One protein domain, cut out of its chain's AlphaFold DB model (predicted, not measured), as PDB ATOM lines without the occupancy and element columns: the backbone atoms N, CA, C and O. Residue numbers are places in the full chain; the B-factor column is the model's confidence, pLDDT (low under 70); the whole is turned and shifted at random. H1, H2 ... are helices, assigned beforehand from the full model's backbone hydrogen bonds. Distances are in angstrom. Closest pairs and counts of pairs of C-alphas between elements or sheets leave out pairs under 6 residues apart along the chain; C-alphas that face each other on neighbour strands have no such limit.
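Overview. This is residues 7 to 57 of the 57 residues of the protein "Ribbon-helix-helix protein, CopG family" of Desulfurococcaceae archaeon (UniProt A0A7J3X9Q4). Two helices, H1 and H2, meet nearly at right angles as a rough L, with residues 27 to 31 of H2 packed on residues 16 to 20 of H1. The long tail after H2, residues 42 to 57, folds back beside H2 toward H1, while residues 7 to 12 at the other end stick out. The printed part has 51 residues, with H1 followed by H2 and no named strand; its class is all helix. It is only just loose, close to compact, with a radius of gyration of the C-alphas of 11.9 A and spans of 30 by 21 by 20 A.

Along the chain. Find C-alpha 10 at (28.878, 5.729, -2.953); from there H1, residues 10 to 23, runs 20.0 A to C-alpha 23 at (15.070, 1.193, 10.822). After residues 24 to 26, look for C-alpha 27, where H2, residues 27 to 41, begins; it runs 21.1 A to C-alpha 41 at (9.448, -10.773, -6.680).

Arrangement. Look at Ala 20 and Lys 27, where H1 and H2 touch: their C-alphas, the closest of the two helices, are 5.1 A apart. H1 touches H2 with residues 16 to 20 alone, and H2 touches H1 with residues 27 to 31 alone. Their lines are about perpendicular, at 84 degrees, and a tight link of 3 residues joins them. In H1 and H2 every O i to N i+4 pair is within hydrogen-bond range.

Size, cuts and confidence. The C-alphas farthest apart are those of Glu 10 and Gly 47, 32.5 A. The C-alphas of Lys 7 and Ala 57, the chain's last residue, are 10.4 A apart. The printed part has no cut. Look for pLDDT under 70 at residues 46 to 50, 53 and 56 to 57; the mean of the printed part is 86.3.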
ATOM      1  N   LYS A   7      30.569  -4.720  -5.567       89.69
ATOM      2  CA  LYS A   7      30.941  -3.313  -5.700       89.69
ATOM      3  C   LYS A   7      29.656  -2.511  -5.843       89.69
ATOM      4  O   LYS A   7      28.808  -2.865  -6.658       89.69
ATOM      5  N   VAL A   8      29.533  -1.460  -5.052       89.31
ATOM      6  CA  VAL A   8      28.420  -0.513  -5.097       89.31
ATOM      7  C   VAL A   8      28.995   0.889  -5.209       89.31
ATOM      8  O   VAL A   8      30.130   1.125  -4.792       89.31
ATOM      9  N   ASP A   9      28.241   1.796  -5.807       94.94
ATOM     10  CA  ASP A   9      28.597   3.204  -5.819       94.94
ATOM     11  C   ASP A   9      28.329   3.849  -4.450       94.94
ATOM     12  O   ASP A   9      27.564   3.338  -3.624       94.94
ATOM     13  N   GLU A  10      28.963   4.998  -4.222       94.50
ATOM     14  CA  GLU A  10      28.878   5.729  -2.953       94.50
ATOM     15  C   GLU A  10      27.434   6.123  -2.613       94.50
ATOM     16  O   GLU A  10      27.021   6.037  -1.458       94.50
ATOM     17  N   ASN A  11      26.625   6.487  -3.616       96.19
ATOM     18  CA  ASN A  11      25.245   6.907  -3.376       96.19
ATOM     19  C   ASN A  11      24.389   5.742  -2.869       96.19
ATOM     20  O   ASN A  11      23.608   5.914  -1.931       96.19
ATOM     21  N   LEU A  12      24.549   4.544  -3.444       93.06
ATOM     22  CA  LEU A  12      23.863   3.351  -2.954       93.06
ATOM     23  C   LEU A  12      24.338   2.974  -1.547       93.06
ATOM     24  O   LEU A  12      23.514   2.640  -0.694       93.06
ATOM     25  N   LEU A  13      25.643   3.060  -1.274       93.00
ATOM     26  CA  LEU A  13      26.176   2.808   0.066       93.00
ATOM     27  C   LEU A  13      25.584   3.777   1.101       93.00
ATOM     28  O   LEU A  13      25.175   3.353   2.187       93.00
ATOM     29  N   GLN A  14      25.486   5.059   0.752       95.50
ATOM     30  CA  GLN A  14      24.874   6.084   1.589       95.50
ATOM     31  C   GLN A  14      23.381   5.806   1.819       95.50
ATOM     32  O   GLN A  14      22.930   5.790   2.963       95.50
ATOM     33  N   ALA A  15      22.629   5.465   0.771       95.62
ATOM     34  CA  ALA A  15      21.216   5.106   0.895       95.62
ATOM     35  C   ALA A  15      21.001   3.885   1.811       95.62
ATOM     36  O   ALA A  15      20.085   3.872   2.639       95.62
ATOM     37  N   LEU A  16      21.870   2.869   1.719       94.19
ATOM     38  CA  LEU A  16      21.845   1.705   2.611       94.19
ATOM     39  C   LEU A  16      22.159   2.086   4.066       94.19
ATOM     40  O   LEU A  16      21.539   1.544   4.983       94.19
ATOM     41  N   ASN A  17      23.101   3.010   4.293       94.38
ATOM     42  CA  ASN A  17      23.401   3.548   5.623       94.38
ATOM     43  C   ASN A  17      22.190   4.262   6.231       94.38
ATOM     44  O   ASN A  17      21.863   4.027   7.395       94.38
ATOM     45  N   ASP A  18      21.523   5.110   5.456       96.69
ATOM     46  CA  ASP A  18      20.398   5.906   5.942       96.69
ATOM     47  C   ASP A  18      19.167   5.035   6.214       96.69
ATOM     48  O   ASP A  18      18.515   5.193   7.248       96.69
ATOM     49  N   ALA A  19      18.905   4.038   5.363       96.12
ATOM     50  CA  ALA A  19      17.867   3.037   5.607       96.12
ATOM     51  C   ALA A  19      18.136   2.236   6.893       96.12
ATOM     52  O   ALA A  19      17.239   2.074   7.721       96.12
ATOM     53  N   ALA A  20      19.381   1.792   7.091       96.50
ATOM     54  CA  ALA A  20      19.796   1.061   8.284       96.50
ATOM     55  C   ALA A  20      19.609   1.895   9.564       96.50
ATOM     56  O   ALA A  20      19.040   1.406  10.540       96.50
ATOM     57  N   LYS A  21      20.018   3.174   9.540       96.75
ATOM     58  CA  LYS A  21      19.810   4.112  10.656       96.75
ATOM     59  C   LYS A  21      18.329   4.327  10.950       96.75
ATOM     60  O   LYS A  21      17.933   4.262  12.108       96.75
ATOM     61  N   ARG A  22      17.517   4.559   9.914       97.06
ATOM     62  CA  ARG A  22      16.077   4.817  10.054       97.06
ATOM     63  C   ARG A  22      15.329   3.633  10.664       97.06
ATOM     64  O   ARG A  22      14.415   3.841  11.450       97.06
ATOM     65  N   GLU A  23      15.705   2.409  10.304       95.19
ATOM     66  CA  GLU A  23      15.070   1.193  10.822       95.19
ATOM     67  C   GLU A  23      15.715   0.649  12.106       95.19
ATOM     68  O   GLU A  23      15.210  -0.316  12.677       95.19
ATOM     69  N   GLY A  24      16.820   1.240  12.576       96.62
ATOM     70  CA  GLY A  24      17.528   0.768  13.768       96.62
ATOM     71  C   GLY A  24      18.154  -0.622  13.597       96.62
ATOM     72  O   GLY A  24      18.315  -1.354  14.573       96.62
ATOM     73  N   VAL A  25      18.501  -1.010  12.366       95.06
ATOM     74  CA  VAL A  25      19.094  -2.319  12.039       95.06
ATOM     75  C   VAL A  25      20.467  -2.164  11.388       95.06
ATOM     76  O   VAL A  25      20.861  -1.091  10.945       95.06
ATOM     77  N   SER A  26      21.230  -3.255  11.301       93.06
ATOM     78  CA  SER A  26      22.506  -3.242  10.572       93.06
ATOM     79  C   SER A  26      22.300  -3.068   9.059       93.06
ATOM     80  O   SER A  26      21.348  -3.601   8.495       93.06
ATOM     81  N   LYS A  27      23.254  -2.434   8.363       91.31
ATOM     82  CA  LYS A  27      23.299  -2.423   6.885       91.31
ATOM     83  C   LYS A  27      23.159  -3.821   6.278       91.31
ATOM     84  O   LYS A  27      22.426  -4.020   5.316       91.31
ATOM     85  N   SER A  28      23.847  -4.798   6.867       90.75
ATOM     86  CA  SER A  28      23.794  -6.197   6.451       90.75
ATOM     87  C   SER A  28      22.371  -6.762   6.493       90.75
ATOM     88  O   SER A  28      22.023  -7.572   5.644       90.75
ATOM     89  N   GLU A  29      21.539  -6.326   7.442       92.00
ATOM     90  CA  GLU A  29      20.127  -6.712   7.524       92.00
ATOM     91  C   GLU A  29      19.300  -6.116   6.385       92.00
ATOM     92  O   GLU A  29      18.515  -6.832   5.769       92.00
ATOM     93  N   ILE A  30      19.533  -4.847   6.039       94.62
ATOM     94  CA  ILE A  30      18.892  -4.209   4.881       94.62
ATOM     95  C   ILE A  30      19.213  -4.984   3.599       94.62
ATOM     96  O   ILE A  30      18.306  -5.360   2.858       94.62
ATOM     97  N   VAL A  31      20.492  -5.302   3.373       92.19
ATOM     98  CA  VAL A  31      20.929  -6.069   2.194       92.19
ATOM     99  C   VAL A  31      20.304  -7.469   2.178       92.19
ATOM    100  O   VAL A  31      19.843  -7.922   1.133       92.19
ATOM    101  N   ARG A  32      20.226  -8.150   3.332       90.38
ATOM    102  CA  ARG A  32      19.555  -9.457   3.444       90.38
ATOM    103  C   ARG A  32      18.092  -9.384   3.023       90.38
ATOM    104  O   ARG A  32      17.665 -10.191   2.200       90.38
ATOM    105  N   ARG A  33      17.344  -8.422   3.566       91.12
ATOM    106  CA  ARG A  33      15.921  -8.223   3.253       91.12
ATOM    107  C   ARG A  33      15.713  -7.902   1.777       91.12
ATOM    108  O   ARG A  33      14.833  -8.488   1.160       91.12
ATOM    109  N   ALA A  34      16.552  -7.036   1.206       91.00
ATOM    110  CA  ALA A  34      16.490  -6.682  -0.210       91.00
ATOM    111  C   ALA A  34      16.700  -7.901  -1.122       91.00
ATOM    112  O   ALA A  34      15.935  -8.100  -2.061       91.00
ATOM    113  N   LEU A  35      17.688  -8.750  -0.817       89.88
ATOM    114  CA  LEU A  35      17.952  -9.969  -1.587       89.88
ATOM    115  C   LEU A  35      16.792 -10.964  -1.505       89.88
ATOM    116  O   LEU A  35      16.375 -11.490  -2.529       89.88
ATOM    117  N   VAL A  36      16.267 -11.220  -0.302       88.81
ATOM    118  CA  VAL A  36      15.120 -12.125  -0.116       88.81
ATOM    119  C   VAL A  36      13.909 -11.612  -0.893       88.81
ATOM    120  O   VAL A  36      13.351 -12.354  -1.694       88.81
ATOM    121  N   ARG A  37      13.576 -10.326  -0.731       90.12
ATOM    122  CA  ARG A  37      12.449  -9.689  -1.417       90.12
ATOM    123  C   ARG A  37      12.585  -9.751  -2.938       90.12
ATOM    124  O   ARG A  37      11.636 -10.127  -3.610       90.12
ATOM    125  N   TYR A  38      13.760  -9.427  -3.479       90.19
ATOM    126  CA  TYR A  38      13.995  -9.480  -4.922       90.19
ATOM    127  C   TYR A  38      13.801 -10.896  -5.484       90.19
ATOM    128  O   TYR A  38      13.179 -11.068  -6.529       90.19
ATOM    129  N   LEU A  39      14.300 -11.922  -4.782       88.56
ATOM    130  CA  LEU A  39      14.129 -13.316  -5.198       88.56
ATOM    131  C   LEU A  39      12.651 -13.741  -5.192       88.56
ATOM    132  O   LEU A  39      12.223 -14.457  -6.096       88.56
ATOM    133  N   GLU A  40      11.873 -13.279  -4.211       88.19
ATOM    134  CA  GLU A  40      10.425 -13.515  -4.147       88.19
ATOM    135  C   GLU A  40       9.683 -12.814  -5.287       88.19
ATOM    136  O   GLU A  40       8.837 -13.434  -5.932       88.19
ATOM    137  N   GLU A  41      10.037 -11.561  -5.588       91.25
ATOM    138  CA  GLU A  41       9.448 -10.773  -6.680       91.25
ATOM    139  C   GLU A  41       9.653 -11.433  -8.053       91.25
ATOM    140  O   GLU A  41       8.753 -11.396  -8.891       91.25
ATOM    141  N   ILE A  42      10.791 -12.102  -8.277       91.44
ATOM    142  CA  ILE A  42      11.057 -12.847  -9.522       91.44
ATOM    143  C   ILE A  42      10.557 -14.306  -9.491       91.44
ATOM    144  O   ILE A  42      10.871 -15.088 -10.388       91.44
ATOM    145  N   GLY A  43       9.777 -14.690  -8.474       85.38
ATOM    146  CA  GLY A  43       9.101 -15.989  -8.392       85.38
ATOM    147  C   GLY A  43       9.970 -17.153  -7.907       85.38
ATOM    148  O   GLY A  43       9.568 -18.315  -8.030       85.38
ATOM    149  N   LEU A  44      11.149 -16.888  -7.341       82.31
ATOM    150  CA  LEU A  44      11.989 -17.934  -6.760       82.31
ATOM    151  C   LEU A  44      11.499 -18.274  -5.351       82.31
ATOM    152  O   LEU A  44      11.435 -17.424  -4.465       82.31
ATOM    153  N   LYS A  45      11.189 -19.555  -5.112       71.62
ATOM    154  CA  LYS A  45      10.815 -20.035  -3.774       71.62
ATOM    155  C   LYS A  45      12.004 -19.875  -2.819       71.62
ATOM    156  O   LYS A  45      12.962 -20.645  -2.870       71.62
ATOM    157  N   THR A  46      11.909 -18.923  -1.894       64.69
ATOM    158  CA  THR A  46      12.923 -18.636  -0.862       64.69
ATOM    159  C   THR A  46      13.042 -19.719   0.211       64.69
ATOM    160  O   THR A  46      13.970 -19.672   1.014       64.69
ATOM    161  N   GLY A  47      12.201 -20.763   0.177       62.38
ATOM    162  CA  GLY A  47      12.200 -21.888   1.127       62.38
ATOM    163  C   GLY A  47      13.536 -22.635   1.295       62.38
ATOM    164  O   GLY A  47      13.687 -23.400   2.245       62.38
ATOM    165  N   GLY A  48      14.526 -22.396   0.427       62.97
ATOM    166  CA  GLY A  48      15.903 -22.885   0.577       62.97
ATOM    167  C   GLY A  48      16.990 -21.804   0.668       62.97
ATOM    168  O   GLY A  48      18.140 -22.133   0.965       62.97
ATOM    169  N   VAL A  49      16.673 -20.528   0.433       68.06
ATOM    170  CA  VAL A  49      17.674 -19.455   0.324       68.06
ATOM    171  C   VAL A  49      17.849 -18.772   1.675       68.06
ATOM    172  O   VAL A  49      16.921 -18.187   2.221       68.06
ATOM    173  N   ARG A  50      19.062 -18.832   2.235       66.81
ATOM    174  CA  ARG A  50      19.400 -18.153   3.495       66.81
ATOM    175  C   ARG A  50      20.641 -17.298   3.322       66.81
ATOM    176  O   ARG A  50      21.750 -17.825   3.233       66.81
ATOM    177  N   VAL A  51      20.472 -15.982   3.372       71.00
ATOM    178  CA  VAL A  51      21.599 -15.055   3.510       71.00
ATOM    179  C   VAL A  51      21.900 -14.922   5.000       71.00
ATOM    180  O   VAL A  51      21.237 -14.180   5.713       71.00
ATOM    181  N   ARG A  52      22.867 -15.698   5.505       71.44
ATOM    182  CA  ARG A  52      23.180 -15.700   6.947       71.44
ATOM    183  C   ARG A  52      24.005 -14.493   7.373       71.44
ATOM    184  O   ARG A  52      23.787 -13.978   8.458       71.44
ATOM    185  N   HIS A  53      24.977 -14.088   6.563       67.19
ATOM    186  CA  HIS A  53      25.932 -13.031   6.889       67.19
ATOM    187  C   HIS A  53      26.249 -12.225   5.632       67.19
ATOM    188  O   HIS A  53      26.408 -12.795   4.555       67.19
ATOM    189  N   VAL A  54      26.342 -10.907   5.791       74.06
ATOM    190  CA  VAL A  54      26.832  -9.982   4.764       74.06
ATOM    191  C   VAL A  54      28.051  -9.302   5.362       74.06
ATOM    192  O   VAL A  54      27.938  -8.683   6.424       74.06
ATOM    193  N   VAL A  55      29.194  -9.474   4.703       71.38
ATOM    194  CA  VAL A  55      30.458  -8.832   5.065       71.38
ATOM    195  C   VAL A  55      30.533  -7.517   4.303       71.38
ATOM    196  O   VAL A  55      30.389  -7.504   3.082       71.38
ATOM    197  N   LEU A  56      30.723  -6.429   5.038       69.81
ATOM    198  CA  LEU A  56      30.947  -5.095   4.497       69.81
ATOM    199  C   LEU A  56      32.396  -4.756   4.847       69.81
ATOM    200  O   LEU A  56      32.745  -4.815   6.027       69.81
ATOM    201  N   ALA A  57      33.223  -4.536   3.826       64.56
ATOM    202  CA  ALA A  57      34.621  -4.140   3.972       64.56
ATOM    203  C   ALA A  57      34.741  -2.615   3.944       64.56
ATOM    204  O   ALA A  57      33.898  -1.993   3.256       64.56
TER     205      ALA A  57